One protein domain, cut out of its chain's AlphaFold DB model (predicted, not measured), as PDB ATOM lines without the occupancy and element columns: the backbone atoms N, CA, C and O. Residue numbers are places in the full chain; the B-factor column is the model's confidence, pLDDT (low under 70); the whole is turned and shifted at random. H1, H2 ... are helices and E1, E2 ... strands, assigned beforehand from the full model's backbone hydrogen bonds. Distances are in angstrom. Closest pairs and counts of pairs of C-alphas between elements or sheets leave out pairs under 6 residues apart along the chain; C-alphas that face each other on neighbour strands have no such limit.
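What this domain is: This is residues 4 to 109 of the 227 residues of the protein "Eaa family phage protein" of Buttiauxella brennerae ATCC 51605 (UniProt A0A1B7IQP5). A small head, made of a three-stranded sheet with the short helix H2 over it and the loop of residues 38 to 63, has one very long helix, H3, running away from it as an arm. The far end of H3, residues 97 to 109, sticks out free, while short H1 sits near H3 partway along the arm. The printed part has 106 residues, with H1, E1, E2, H2, E3 and H3 along the chain; the sheet's order is E2, E1, E3, antiparallel, and the class is mixed. The whole is loose, a rod of 66 by 27 by 24 A with a radius of gyration of the C-alphas of 18.3 A.

Where its parts are: In the sheet, E1 is residues 21 to 25, 13.0 A, E2 residues 31 to 33, 7.2 A, and E3 residues 64 to 69, 14.1 A. H2 is residues 34 to 37, 5.0 A. H3, residues 73 to 109, spans 54.2 A from C-alpha 73 at (210.698, 109.344, 89.829) to C-alpha 109 at (254.279, 126.347, 117.257). H1 is residues 4 to 9, 8.9 A.

How they stand to each other: E1 and E3 are antiparallel at 156 degrees, with N 22 and O 68 2.9 A apart, within hydrogen-bond range. E1 and E2 form a hairpin, with N 23 and O 32 2.9 A apart, also within range. E2, H2 and E3 make a split strand-helix-strand unit, two strands running the same way with E1 between them, and its crossover is right-handed. H2 is on the sheet at a height of 8.3 A, only just over E1, on which 3 of its 4 C-alphas fall. H3 only grazes the sheet with residues 74 to 79; the closest C-alphas of E3 and H3, Gly 68 and Val 75, are 6.4 A apart. H1 is close to H3 but not clearly touching, Ile 9 to Ile 89 being their closest C-alphas at 6.6 A, at a steep tilt of 55 degrees, opposite ways. Every O i to N i+4 pair is within range in H1 and H3; H2 is too short for one.

The domain as a whole: The farthest C-alphas, Gly 47 and Ala 109, are 66.4 A apart. The printed part has no cut; the links H1 to E1 and H2 to E3 are long. Residues 39 to 51 have pLDDT under 70.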
ATOM      1  N   GLY A   4     229.305 132.492 101.649       78.94
ATOM      2  CA  GLY A   4     229.104 131.372 100.727       78.94
ATOM      3  C   GLY A   4     228.800 130.041 101.423       78.94
ATOM      4  O   GLY A   4     227.912 129.313 100.990       78.94
ATOM      5  N   ILE A   5     229.487 129.724 102.525       79.75
ATOM      6  CA  ILE A   5     229.264 128.466 103.261       79.75
ATOM      7  C   ILE A   5     227.953 128.529 104.052       79.75
ATOM      8  O   ILE A   5     227.215 127.551 104.064       79.75
ATOM      9  N   GLU A   6     227.621 129.679 104.649       82.69
ATOM     10  CA  GLU A   6     226.336 129.877 105.342       82.69
ATOM     11  C   GLU A   6     225.142 129.653 104.396       82.69
ATOM     12  O   GLU A   6     224.202 128.938 104.743       82.69
ATOM     13  N   ALA A   7     225.208 130.190 103.173       81.38
ATOM     14  CA  ALA A   7     224.170 130.001 102.162       81.38
ATOM     15  C   ALA A   7     224.026 128.534 101.712       81.38
ATOM     16  O   ALA A   7     222.912 128.069 101.477       81.38
ATOM     17  N   LEU A   8     225.132 127.787 101.619       82.31
ATOM     18  CA  LEU A   8     225.101 126.355 101.301       82.31
ATOM     19  C   LEU A   8     224.512 125.531 102.450       82.31
ATOM     20  O   LEU A   8     223.679 124.663 102.207       82.31
ATOM     21  N   ILE A   9     224.877 125.834 103.697       82.00
ATOM     22  CA  ILE A   9     224.319 125.168 104.883       82.00
ATOM     23  C   ILE A   9     222.801 125.382 104.967       82.00
ATOM     24  O   ILE A   9     222.076 124.449 105.295       82.00
ATOM     25  N   ALA A  10     222.294 126.560 104.592       80.94
ATOM     26  CA  ALA A  10     220.853 126.833 104.552       80.94
ATOM     27  C   ALA A  10     220.077 125.964 103.535       80.94
ATOM     28  O   ALA A  10     218.851 125.834 103.634       80.94
ATOM     29  N   ARG A  11     220.771 125.354 102.561       76.19
ATOM     30  CA  ARG A  11     220.199 124.408 101.585       76.19
ATOM     31  C   ARG A  11     220.230 122.950 102.065       76.19
ATOM     32  O   ARG A  11     219.654 122.099 101.395       76.19
ATOM     33  N   LYS A  12     220.867 122.659 103.206       84.69
ATOM     34  CA  LYS A  12     220.958 121.308 103.776       84.69
ATOM     35  C   LYS A  12     219.571 120.773 104.141       84.69
ATOM     36  O   LYS A  12     218.730 121.526 104.633       84.69
ATOM     37  N   GLY A  13     219.346 119.474 103.938       82.62
ATOM     38  CA  GLY A  13     218.108 118.805 104.354       82.62
ATOM     39  C   GLY A  13     216.883 119.116 103.486       82.62
ATOM     40  O   GLY A  13     215.759 119.034 103.964       82.62
ATOM     41  N   ASN A  14     217.084 119.445 102.210       84.19
ATOM     42  CA  ASN A  14     216.029 119.780 101.243       84.19
ATOM     43  C   ASN A  14     215.280 118.572 100.642       84.19
ATOM     44  O   ASN A  14     214.781 118.630  99.517       84.19
ATOM     45  N   ALA A  15     215.229 117.452 101.358       88.25
ATOM     46  CA  ALA A  15     214.578 116.244 100.868       88.25
ATOM     47  C   ALA A  15     213.048 116.348 100.981       88.25
ATOM     48  O   ALA A  15     212.519 116.768 102.006       88.25
ATOM     49  N   VAL A  16     212.334 115.896  99.953       86.56
ATOM     50  CA  VAL A  16     210.872 115.757  99.980       86.56
ATOM     51  C   VAL A  16     210.526 114.510 100.790       86.56
ATOM     52  O   VAL A  16     210.960 113.403 100.449       86.56
ATOM     53  N   THR A  17     209.750 114.675 101.860       85.56
ATOM     54  CA  THR A  17     209.301 113.585 102.741       85.56
ATOM     55  C   THR A  17     207.824 113.755 103.106       85.56
ATOM     56  O   THR A  17     207.229 114.791 102.826       85.56
ATOM     57  N   GLY A  18     207.209 112.738 103.718       83.12
ATOM     58  CA  GLY A  18     205.825 112.833 104.194       83.12
ATOM     59  C   GLY A  18     204.815 113.043 103.063       83.12
ATOM     60  O   GLY A  18     204.872 112.346 102.055       83.12
ATOM     61  N   SER A  19     203.883 113.976 103.255       79.06
ATOM     62  CA  SER A  19     202.844 114.349 102.283       79.06
ATOM     63  C   SER A  19     203.226 115.532 101.390       79.06
ATOM     64  O   SER A  19     202.385 116.010 100.634       79.06
ATOM     65  N   TYR A  20     204.462 116.024 101.485       83.06
ATOM     66  CA  TYR A  20     204.920 117.171 100.710       83.06
ATOM     67  C   TYR A  20     205.287 116.784  99.275       83.06
ATOM     68  O   TYR A  20     205.545 115.617  98.958       83.06
ATOM     69  N   TYR A  21     205.338 117.789  98.406       85.12
ATOM     70  CA  TYR A  21     205.695 117.647  96.998       85.12
ATOM     71  C   TYR A  21     206.860 118.572  96.634       85.12
ATOM     72  O   TYR A  21     207.252 119.457  97.404       85.12
ATOM     73  N   LEU A  22     207.474 118.304  95.485       89.62
ATOM     74  CA  LEU A  22     208.526 119.141  94.921       89.62
ATOM     75  C   LEU A  22     207.895 120.212  94.038       89.62
ATOM     76  O   LEU A  22     207.060 119.886  93.202       89.62
ATOM     77  N   ALA A  23     208.339 121.454  94.182       88.56
ATOM     78  CA  ALA A  23     207.816 122.579  93.428       88.56
ATOM     79  C   ALA A  23     208.942 123.416  92.806       88.56
ATOM     80  O   ALA A  23     209.991 123.626  93.422       88.56
ATOM     81  N   GLU A  24     208.702 123.905  91.594       91.00
ATOM     82  CA  GLU A  24     209.541 124.880  90.896       91.00
ATOM     83  C   GLU A  24     208.866 126.245  90.946       91.00
ATOM     84  O   GLU A  24     207.676 126.365  90.668       91.00
ATOM     85  N   CYS A  25     209.617 127.296  91.256       90.88
ATOM     86  CA  CYS A  25     209.118 128.646  91.051       90.88
ATOM     87  C   CYS A  25     209.286 129.050  89.580       90.88
ATOM     88  O   CYS A  25     210.401 129.299  89.140       90.88
ATOM     89  N   GLY A  26     208.195 129.209  88.839       88.62
ATOM     90  CA  GLY A  26     208.173 129.680  87.452       88.62
ATOM     91  C   GLY A  26     208.744 131.090  87.251       88.62
ATOM     92  O   GLY A  26     209.234 131.403  86.167       88.62
ATOM     93  N   ALA A  27     208.776 131.922  88.300       90.12
ATOM     94  CA  ALA A  27     209.354 133.265  88.238       90.12
ATOM     95  C   ALA A  27     210.891 133.296  88.368       90.12
ATOM     96  O   ALA A  27     211.542 134.100  87.700       90.12
ATOM     97  N   CYS A  28     211.493 132.451  89.219       91.44
ATOM     98  CA  CYS A  28     212.949 132.465  89.463       91.44
ATOM     99  C   CYS A  28     213.688 131.152  89.158       91.44
ATOM    100  O   CYS A  28     214.916 131.130  89.211       91.44
ATOM    101  N   GLY A  29     212.969 130.079  88.830       89.12
ATOM    102  CA  GLY A  29     213.491 128.749  88.494       89.12
ATOM    103  C   GLY A  29     214.053 127.953  89.675       89.12
ATOM    104  O   GLY A  29     214.609 126.875  89.483       89.12
ATOM    105  N   GLU A  30     213.976 128.478  90.901       89.00
ATOM    106  CA  GLU A  30     214.467 127.766  92.080       89.00
ATOM    107  C   GLU A  30     213.469 126.688  92.524       89.00
ATOM    108  O   GLU A  30     212.250 126.884  92.524       89.00
ATOM    109  N   MET A  31     214.027 125.549  92.930       88.50
ATOM    110  CA  MET A  31     213.294 124.353  93.337       88.50
ATOM    111  C   MET A  31     213.242 124.258  94.861       88.50
ATOM    112  O   MET A  31     214.283 124.307  95.525       88.50
ATOM    113  N   PHE A  32     212.055 124.042  95.421       86.62
ATOM    114  CA  PHE A  32     211.871 123.844  96.858       86.62
ATOM    115  C   PHE A  32     210.877 122.722  97.143       86.62
ATOM    116  O   PHE A  32     210.085 122.320  96.294       86.62
ATOM    117  N   THR A  33     210.915 122.208  98.369       87.69
ATOM    118  CA  THR A  33     209.805 121.409  98.888       87.69
ATOM    119  C   THR A  33     208.641 122.341  99.212       87.69
ATOM    120  O   THR A  33     208.872 123.466  99.663       87.69
ATOM    121  N   SER A  34     207.404 121.876  99.036       83.12
ATOM    122  CA  SER A  34     206.217 122.655  99.410       83.12
ATOM    123  C   SER A  34     206.279 123.094 100.884       83.12
ATOM    124  O   SER A  34     206.075 124.265 101.193       83.12
ATOM    125  N   GLU A  35     206.761 122.211 101.772       83.81
ATOM    126  CA  GLU A  35     207.047 122.504 103.188       83.81
ATOM    127  C   GLU A  35     207.883 123.779 103.396       83.81
ATOM    128  O   GLU A  35     207.633 124.557 104.316       83.81
ATOM    129  N   ARG A  36     208.879 124.023 102.537       82.69
ATOM    130  CA  ARG A  36     209.736 125.215 102.621       82.69
ATOM    131  C   ARG A  36     209.118 126.455 101.992       82.69
ATOM    132  O   ARG A  36     209.583 127.547 102.303       82.69
ATOM    133  N   MET A  37     208.108 126.303 101.142       80.88
ATOM    134  CA  MET A  37     207.367 127.399 100.511       80.88
ATOM    135  C   MET A  37     206.186 127.888 101.365       80.88
ATOM    136  O   MET A  37     205.294 128.561 100.855       80.88
ATOM    137  N   THR A  38     206.142 127.536 102.657       70.94
ATOM    138  CA  THR A  38     205.026 127.849 103.574       70.94
ATOM    139  C   THR A  38     203.652 127.337 103.111       70.94
ATOM    140  O   THR A  38     202.638 127.728 103.681       70.94
ATOM    141  N   GLY A  39     203.620 126.427 102.132       62.69
ATOM    142  CA  GLY A  39     202.410 125.851 101.554       62.69
ATOM    143  C   GLY A  39     202.385 124.326 101.686       62.69
ATOM    144  O   GLY A  39     203.388 123.641 101.491       62.69
ATOM    145  N   GLY A  40     201.219 123.770 102.012       54.72
ATOM    146  CA  GLY A  40     201.001 122.321 102.013       54.72
ATOM    147  C   GLY A  40     200.713 121.711 103.379       54.72
ATOM    148  O   GLY A  40     201.456 120.846 103.841       54.72
ATOM    149  N   GLU A  41     199.575 122.070 103.976       52.84
ATOM    150  CA  GLU A  41     198.887 121.087 104.816       52.84
ATOM    151  C   GLU A  41     198.454 119.872 103.967       52.84
ATOM    152  O   GLU A  41     198.469 119.903 102.731       52.84
ATOM    153  N   ALA A  42     198.142 118.753 104.628       51.81
ATOM    154  CA  ALA A  42     197.804 117.497 103.965       51.81
ATOM    155  C   ALA A  42     196.642 117.669 102.965       51.81
ATOM    156  O   ALA A  42     195.689 118.396 103.222       51.81
ATOM    157  N   ILE A  43     196.696 116.941 101.842       52.75
ATOM    158  CA  ILE A  43     195.693 116.927 100.752       52.75
ATOM    159  C   ILE A  43     194.398 116.201 101.193       52.75
ATOM    160  O   ILE A  43     193.858 115.340 100.498       52.75
ATOM    161  N   ALA A  44     193.911 116.486 102.394       46.88
ATOM    162  CA  ALA A  44     192.678 115.965 102.943       46.88
ATOM    163  C   ALA A  44     192.027 117.082 103.769       46.88
ATOM    164  O   ALA A  44     192.528 117.463 104.815       46.88
ATOM    165  N   ASP A  45     190.962 117.644 103.193       51.38
ATOM    166  CA  ASP A  45     189.805 118.249 103.861       51.38
ATOM    167  C   ASP A  45     189.966 119.391 104.891       51.38
ATOM    168  O   ASP A  45     189.650 119.160 106.040       51.38
ATOM    169  N   THR A  46     190.222 120.652 104.473       42.94
ATOM    170  CA  THR A  46     189.526 121.866 105.024       42.94
ATOM    171  C   THR A  46     189.879 123.232 104.383       42.94
ATOM    172  O   THR A  46     189.906 124.239 105.064       42.94
ATOM    173  N   GLY A  47     190.005 123.361 103.059       46.38
ATOM    174  CA  GLY A  47     189.590 124.612 102.381       46.38
ATOM    175  C   GLY A  47     190.234 125.963 102.769       46.38
ATOM    176  O   GLY A  47     189.613 126.991 102.500       46.38
ATOM    177  N   ASP A  48     191.448 125.997 103.313       47.78
ATOM    178  CA  ASP A  48     192.306 127.181 103.430       47.78
ATOM    179  C   ASP A  48     193.666 126.910 102.769       47.78
ATOM    180  O   ASP A  48     194.689 126.681 103.405       47.78
ATOM    181  N   TYR A  49     193.666 126.918 101.434       56.22
ATOM    182  CA  TYR A  49     194.884 126.842 100.630       56.22
ATOM    183  C   TYR A  49     195.744 128.080 100.913       56.22
ATOM    184  O   TYR A  49     195.505 129.145 100.350       56.22
ATOM    185  N   GLY A  50     196.708 127.967 101.826       55.62
ATOM    186  CA  GLY A  50     197.789 128.939 101.912       55.62
ATOM    187  C   GLY A  50     198.579 128.878 100.611       55.62
ATOM    188  O   GLY A  50     199.158 127.833 100.312       55.62
ATOM    189  N   ASP A  51     198.551 129.965  99.840       68.12
ATOM    190  CA  ASP A  51     199.335 130.120  98.614       68.12
ATOM    191  C   ASP A  51     200.801 129.736  98.902       68.12
ATOM    192  O   ASP A  51     201.363 130.167  99.914       68.12
ATOM    193  N   CYS A  52     201.435 128.904  98.069       75.31
ATOM    194  CA  CYS A  52     202.873 128.695  98.196       75.31
ATOM    195  C   CYS A  52     203.587 130.003  97.854       75.31
ATOM    196  O   CYS A  52     203.317 130.620  96.826       75.31
ATOM    197  N   TYR A  53     204.545 130.398  98.685       85.50
ATOM    198  CA  TYR A  53     205.387 131.558  98.419       85.50
ATOM    199  C   TYR A  53     206.809 131.101  98.152       85.50
ATOM    200  O   TYR A  53     207.393 130.326  98.916       85.50
ATOM    201  N   CYS A  54     207.399 131.600  97.067       87.25
ATOM    202  CA  CYS A  54     208.792 131.314  96.767       87.25
ATOM    203  C   CYS A  54     209.712 131.958  97.827       87.25
ATOM    204  O   CYS A  54     209.820 133.183  97.858       87.25
ATOM    205  N   PRO A  55     210.504 131.194  98.606       85.56
ATOM    206  CA  PRO A  55     211.382 131.763  99.636       85.56
ATOM    207  C   PRO A  55     212.513 132.637  99.079       85.56
ATOM    208  O   PRO A  55     213.218 133.307  99.831       85.56
ATOM    209  N   HIS A  56     212.743 132.569  97.766       86.06
ATOM    210  CA  HIS A  56     213.803 133.299  97.087       86.06
ATOM    211  C   HIS A  56     213.338 134.642  96.511       86.06
ATOM    212  O   HIS A  56     214.069 135.625  96.610       86.06
ATOM    213  N   CYS A  57     212.153 134.690  95.897       89.50
ATOM    214  CA  CYS A  57     211.663 135.880  95.191       89.50
ATOM    215  C   CYS A  57     210.262 136.340  95.611       89.50
ATOM    216  O   CYS A  57     209.758 137.296  95.030       89.50
ATOM    217  N   ASP A  58     209.661 135.681  96.603       86.56
ATOM    218  CA  ASP A  58     208.370 136.035  97.208       86.56
ATOM    219  C   ASP A  58     207.185 136.036  96.227       86.56
ATOM    220  O   ASP A  58     206.152 136.646  96.475       86.56
ATOM    221  N   THR A  59     207.333 135.363  95.079       86.31
ATOM    222  CA  THR A  59     206.225 135.167  94.134       86.31
ATOM    223  C   THR A  59     205.213 134.189  94.720       86.31
ATOM    224  O   THR A  59     205.614 133.189  95.326       86.31
ATOM    225  N   ASP A  60     203.934 134.511  94.537       83.12
ATOM    226  CA  ASP A  60     202.792 133.718  94.988       83.12
ATOM    227  C   ASP A  60     202.572 132.438  94.156       83.12
ATOM    228  O   ASP A  60     203.251 132.187  93.154       83.12
ATOM    229  N   ASP A  61     201.600 131.634  94.593       77.62
ATOM    230  CA  ASP A  61     201.306 130.287  94.089       77.62
ATOM    231  C   ASP A  61     200.955 130.249  92.596       77.62
ATOM    232  O   ASP A  61     201.084 129.208  91.954       77.62
ATOM    233  N   SER A  62     200.561 131.385  92.005       78.25
ATOM    234  CA  SER A  62     200.167 131.469  90.590       78.25
ATOM    235  C   SER A  62     201.288 131.046  89.640       78.25
ATOM    236  O   SER A  62     201.022 130.569  88.538       78.25
ATOM    237  N   GLU A  63     202.537 131.236  90.064       80.00
ATOM    238  CA  GLU A  63     203.739 130.897  89.303       80.00
ATOM    239  C   GLU A  63     204.482 129.704  89.927       80.00
ATOM    240  O   GLU A  63     205.649 129.483  89.615       80.00
ATOM    241  N   ILE A  64     203.863 128.932  90.826       82.75
ATOM    242  CA  ILE A  64     204.472 127.738  91.419       82.75
ATOM    243  C   ILE A  64     204.015 126.490  90.656       82.75
ATOM    244  O   ILE A  64     202.830 126.238  90.452       82.75
ATOM    245  N   ILE A  65     204.983 125.696  90.203       86.38
ATOM    246  CA  ILE A  65     204.763 124.525  89.352       86.38
ATOM    247  C   ILE A  65     205.000 123.255  90.176       86.38
ATOM    248  O   ILE A  65     206.115 123.015  90.645       86.38
ATOM    249  N   ASP A  66     203.976 122.405  90.309       86.94
ATOM    250  CA  ASP A  66     204.105 121.075  90.922       86.94
ATOM    251  C   ASP A  66     204.957 120.150  90.033       86.94
ATOM    252  O   ASP A  66     204.607 119.827  88.895       86.94
ATOM    253  N   CYS A  67     206.095 119.718  90.574       85.88
ATOM    254  CA  CYS A  67     207.067 118.848  89.916       85.88
ATOM    255  C   CYS A  67     206.960 117.381  90.355       85.88
ATOM    256  O   CYS A  67     207.676 116.526  89.823       85.88
ATOM    257  N   GLY A  68     206.080 117.067  91.307       85.50
ATOM    258  CA  GLY A  68     205.733 115.706  91.683       85.50
ATOM    259  C   GLY A  68     205.628 115.475  93.188       85.50
ATOM    260  O   GLY A  68     206.391 116.006  93.998       85.50
ATOM    261  N   ALA A  69     204.719 114.571  93.552       84.25
ATOM    262  CA  ALA A  69     204.553 114.075  94.911       84.25
ATOM    263  C   ALA A  69     205.667 113.102  95.334       84.25
ATOM    264  O   ALA A  69     206.425 112.564  94.511       84.25
ATOM    265  N   VAL A  70     205.720 112.830  96.641       77.81
ATOM    266  CA  VAL A  70     206.567 111.791  97.236       77.81
ATOM    267  C   VAL A  70     206.430 110.453  96.483       77.81
ATOM    268  O   VAL A  70     205.333 110.045  96.102       77.81
ATOM    269  N   ASN A  71     207.551 109.756  96.266       83.31
ATOM    270  CA  ASN A  71     207.671 108.510  95.481       83.31
ATOM    271  C   ASN A  71     207.507 108.645  93.953       83.31
ATOM    272  O   ASN A  71     207.493 107.635  93.251       83.31
ATOM    273  N   SER A  72     207.403 109.859  93.405       89.19
ATOM    274  CA  SER A  72     207.572 110.053  91.960       89.19
ATOM    275  C   SER A  72     209.050 109.930  91.561       89.19
ATOM    276  O   SER A  72     209.944 110.276  92.334       89.19
ATOM    277  N   ALA A  73     209.325 109.489  90.330       92.56
ATOM    278  CA  ALA A  73     210.698 109.344  89.829       92.56
ATOM    279  C   ALA A  73     211.497 110.665  89.870       92.56
ATOM    280  O   ALA A  73     212.704 110.659  90.106       92.56
ATOM    281  N   VAL A  74     210.817 111.803  89.676       89.06
ATOM    282  CA  VAL A  74     211.414 113.146  89.767       89.06
ATOM    283  C   VAL A  74     211.861 113.436  91.202       89.06
ATOM    284  O   VAL A  74     213.004 113.832  91.427       89.06
ATOM    285  N   VAL A  75     210.996 113.161  92.184       90.44
ATOM    286  CA  VAL A  75     211.305 113.345  93.607       90.44
ATOM    287  C   VAL A  75     212.383 112.377  94.095       90.44
ATOM    288  O   VAL A  75     213.241 112.763  94.888       90.44
ATOM    289  N   GLU A  76     212.397 111.132  93.617       92.38
ATOM    290  CA  GLU A  76     213.466 110.180  93.938       92.38
ATOM    291  C   GLU A  76     214.834 110.674  93.450       92.38
ATOM    292  O   GLU A  76     215.809 110.644  94.209       92.38
ATOM    293  N   ALA A  77     214.903 111.183  92.215       93.00
ATOM    294  CA  ALA A  77     216.120 111.765  91.656       93.00
ATOM    295  C   ALA A  77     216.564 113.017  92.430       93.00
ATOM    296  O   ALA A  77     217.743 113.138  92.775       93.00
ATOM    297  N   TRP A  78     215.625 113.906  92.770       92.44
ATOM    298  CA  TRP A  78     215.883 115.073  93.616       92.44
ATOM    299  C   TRP A  78     216.450 114.668  94.978       92.44
ATOM    300  O   TRP A  78     217.526 115.119  95.365       92.44
ATOM    301  N   ASN A  79     215.788 113.753  95.688       93.00
ATOM    302  CA  ASN A  79     216.225 113.282  97.002       93.00
ATOM    303  C   ASN A  79     217.600 112.604  96.947       93.00
ATOM    304  O   ASN A  79     218.398 112.740  97.878       93.00
ATOM    305  N   PHE A  80     217.906 111.885  95.865       93.75
ATOM    306  CA  PHE A  80     219.240 111.334  95.642       93.75
ATOM    307  C   PHE A  80     220.297 112.440  95.500       93.75
ATOM    308  O   PHE A  80     221.353 112.368  96.131       93.75
ATOM    309  N   GLN A  81     220.007 113.488  94.724       92.25
ATOM    310  CA  GLN A  81     220.903 114.635  94.567       92.25
ATOM    311  C   GLN A  81     221.075 115.423  95.873       92.25
ATOM    312  O   GLN A  81     222.206 115.755  96.227       92.25
ATOM    313  N   GLN A  82     220.001 115.653  96.634       91.94
ATOM    314  CA  GLN A  82     220.067 116.353  97.922       91.94
ATOM    315  C   GLN A  82     220.958 115.621  98.929       91.94
ATOM    316  O   GLN A  82     221.790 116.250  99.575       91.94
ATOM    317  N   LYS A  83     220.907 114.282  98.982       93.12
ATOM    318  CA  LYS A  83     221.841 113.493  99.807       93.12
ATOM    319  C   LYS A  83     223.303 113.724  99.426       93.12
ATOM    320  O   LYS A  83     224.166 113.775 100.301       93.12
ATOM    321  N   HIS A  84     223.596 113.846  98.132       93.88
ATOM    322  CA  HIS A  84     224.949 114.144  97.666       93.88
ATOM    323  C   HIS A  84     225.373 115.556  98.094       93.88
ATOM    324  O   HIS A  84     226.478 115.738  98.603       93.88
ATOM    325  N   ILE A  85     224.490 116.545  97.930       91.62
ATOM    326  CA  ILE A  85     224.727 117.930  98.359       91.62
ATOM    327  C   ILE A  85     224.990 117.986  99.870       91.62
ATOM    328  O   ILE A  85     225.992 118.563 100.288       91.62
ATOM    329  N   ASP A  86     224.168 117.319 100.679       92.00
ATOM    330  CA  ASP A  86     224.333 117.246 102.133       92.00
ATOM    331  C   ASP A  86     225.689 116.637 102.528       92.00
ATOM    332  O   ASP A  86     226.361 117.137 103.436       92.00
ATOM    333  N   ALA A  87     226.126 115.588 101.822       93.94
ATOM    334  CA  ALA A  87     227.432 114.970 102.039       93.94
ATOM    335  C   ALA A  87     228.592 115.919 101.691       93.94
ATOM    336  O   ALA A  87     229.581 115.979 102.426       93.94
ATOM    337  N   LEU A  88     228.473 116.694 100.606       93.00
ATOM    338  CA  LEU A  88     229.466 117.702 100.228       93.00
ATOM    339  C   LEU A  88     229.525 118.851 101.238       93.00
ATOM    340  O   LEU A  88     230.620 119.261 101.620       93.00
ATOM    341  N   ILE A  89     228.375 119.337 101.711       92.25
ATOM    342  CA  ILE A  89     228.309 120.369 102.755       92.25
ATOM    343  C   ILE A  89     229.012 119.870 104.022       92.25
ATOM    344  O   ILE A  89     229.889 120.559 104.538       92.25
ATOM    345  N   ALA A  90     228.716 118.646 104.474       91.81
ATOM    346  CA  ALA A  90     229.369 118.060 105.645       91.81
ATOM    347  C   ALA A  90     230.896 117.919 105.467       91.81
ATOM    348  O   ALA A  90     231.666 118.200 106.388       91.81
ATOM    349  N   ALA A  91     231.356 117.529 104.273       93.44
ATOM    350  CA  ALA A  91     232.782 117.441 103.962       93.44
ATOM    351  C   ALA A  91     233.475 118.818 103.961       93.44
ATOM    352  O   ALA A  91     234.618 118.935 104.419       93.44
ATOM    353  N   LEU A  92     232.792 119.867 103.487       92.25
ATOM    354  CA  LEU A  92     233.283 121.246 103.535       92.25
ATOM    355  C   LEU A  92     233.355 121.769 104.975       92.25
ATOM    356  O   LEU A  92     234.378 122.341 105.357       92.25
ATOM    357  N   GLU A  93     232.321 121.525 105.785       90.88
ATOM    358  CA  GLU A  93     232.301 121.857 107.218       90.88
ATOM    359  C   GLU A  93     233.489 121.203 107.940       90.88
ATOM    360  O   GLU A  93     234.262 121.881 108.621       90.88
ATOM    361  N   GLN A  94     233.716 119.904 107.718       92.81
ATOM    362  CA  GLN A  94     234.840 119.182 108.318       92.81
ATOM    363  C   GLN A  94     236.203 119.701 107.839       92.81
ATOM    364  O   GLN A  94     237.131 119.849 108.638       92.81
ATOM    365  N   SER A  95     236.347 119.973 106.540       91.75
ATOM    366  CA  SER A  95     237.589 120.513 105.971       91.75
ATOM    367  C   SER A  95     237.945 121.865 106.585       91.75
ATOM    368  O   SER A  95     239.114 122.132 106.866       91.75
ATOM    369  N   ARG A  96     236.935 122.700 106.848       90.19
ATOM    370  CA  ARG A  96     237.114 123.996 107.499       90.19
ATOM    371  C   ARG A  96     237.558 123.850 108.950       90.19
ATOM    372  O   ARG A  96     238.533 124.492 109.327       90.19
ATOM    373  N   LEU A  97     236.905 122.974 109.718       91.56
ATOM    374  CA  LEU A  97     237.292 122.696 111.105       91.56
ATOM    375  C   LEU A  97     238.758 122.254 111.196       91.56
ATOM    376  O   LEU A  97     239.520 122.821 111.971       91.56
ATOM    377  N   ARG A  98     239.192 121.333 110.324       94.62
ATOM    378  CA  ARG A  98     240.605 120.921 110.237       94.62
ATOM    379  C   ARG A  98     241.540 122.083 109.910       94.62
ATOM    380  O   ARG A  98     242.655 122.141 110.421       94.62
ATOM    381  N   GLY A  99     241.109 122.989 109.034       95.12
ATOM    382  CA  GLY A  99     241.867 124.190 108.697       95.12
ATOM    383  C   GLY A  99     242.042 125.122 109.895       95.12
ATOM    384  O   GLY A  99     243.133 125.648 110.097       95.12
ATOM    385  N   ASP A 100     240.997 125.308 110.698       94.56
ATOM    386  CA  ASP A 100     241.041 126.164 111.884       94.56
ATOM    387  C   ASP A 100     241.876 125.529 113.012       94.56
ATOM    388  O   ASP A 100     242.760 126.198 113.547       94.56
ATOM    389  N   GLU A 101     241.737 124.220 113.258       96.44
ATOM    390  CA  GLU A 101     242.627 123.461 114.155       96.44
ATOM    391  C   GLU A 101     244.100 123.571 113.735       96.44
ATOM    392  O   GLU A 101     245.006 123.676 114.565       96.44
ATOM    393  N   TRP A 102     244.371 123.516 112.427       96.12
ATOM    394  CA  TRP A 102     245.742 123.591 111.938       96.12
ATOM    395  C   TRP A 102     246.341 124.990 112.078       96.12
ATOM    396  O   TRP A 102     247.525 125.115 112.393       96.12
ATOM    397  N   LYS A 103     245.534 126.042 111.902       97.19
ATOM    398  CA  LYS A 103     245.963 127.423 112.169       97.19
ATOM    399  C   LYS A 103     246.330 127.618 113.635       97.19
ATOM    400  O   LYS A 103     247.357 128.231 113.904       97.19
ATOM    401  N   GLU A 104     245.527 127.083 114.552       96.94
ATOM    402  CA  GLU A 104     245.791 127.156 115.991       96.94
ATOM    403  C   GLU A 104     247.119 126.477 116.341       96.94
ATOM    404  O   GLU A 104     248.020 127.128 116.864       96.94
ATOM    405  N   LYS A 105     247.320 125.228 115.902       97.06
ATOM    406  CA  LYS A 105     248.595 124.508 116.085       97.06
ATOM    407  C   LYS A 105     249.795 125.241 115.485       97.06
ATOM    408  O   LYS A 105     250.879 125.235 116.066       97.06
ATOM    409  N   CYS A 106     249.633 125.857 114.313       96.75
ATOM    410  CA  CYS A 106     250.696 126.666 113.718       96.75
ATOM    411  C   CYS A 106     250.998 127.905 114.568       96.75
ATOM    412  O   CYS A 106     252.169 128.232 114.747       96.75
ATOM    413  N   SER A 107     249.971 128.571 115.104       97.31
ATOM    414  CA  SER A 107     250.132 129.718 116.002       97.31
ATOM    415  C   SER A 107     250.907 129.327 117.258       97.31
ATOM    416  O   SER A 107     251.921 129.947 117.565       97.31
ATOM    417  N   GLU A 108     250.507 128.241 117.922       97.06
ATOM    418  CA  GLU A 108     251.198 127.705 119.102       97.06
ATOM    419  C   GLU A 108     252.662 127.355 118.801       97.06
ATOM    420  O   GLU A 108     253.567 127.687 119.568       97.06
ATOM    421  N   ALA A 109     252.925 126.705 117.663       97.12
ATOM    422  CA  ALA A 109     254.279 126.347 117.257       97.12
ATOM    423  C   ALA A 109     255.151 127.585 116.991       97.12
ATOM    424  O   ALA A 109     256.335 127.591 117.341       97.12
TER     425      ALA A 109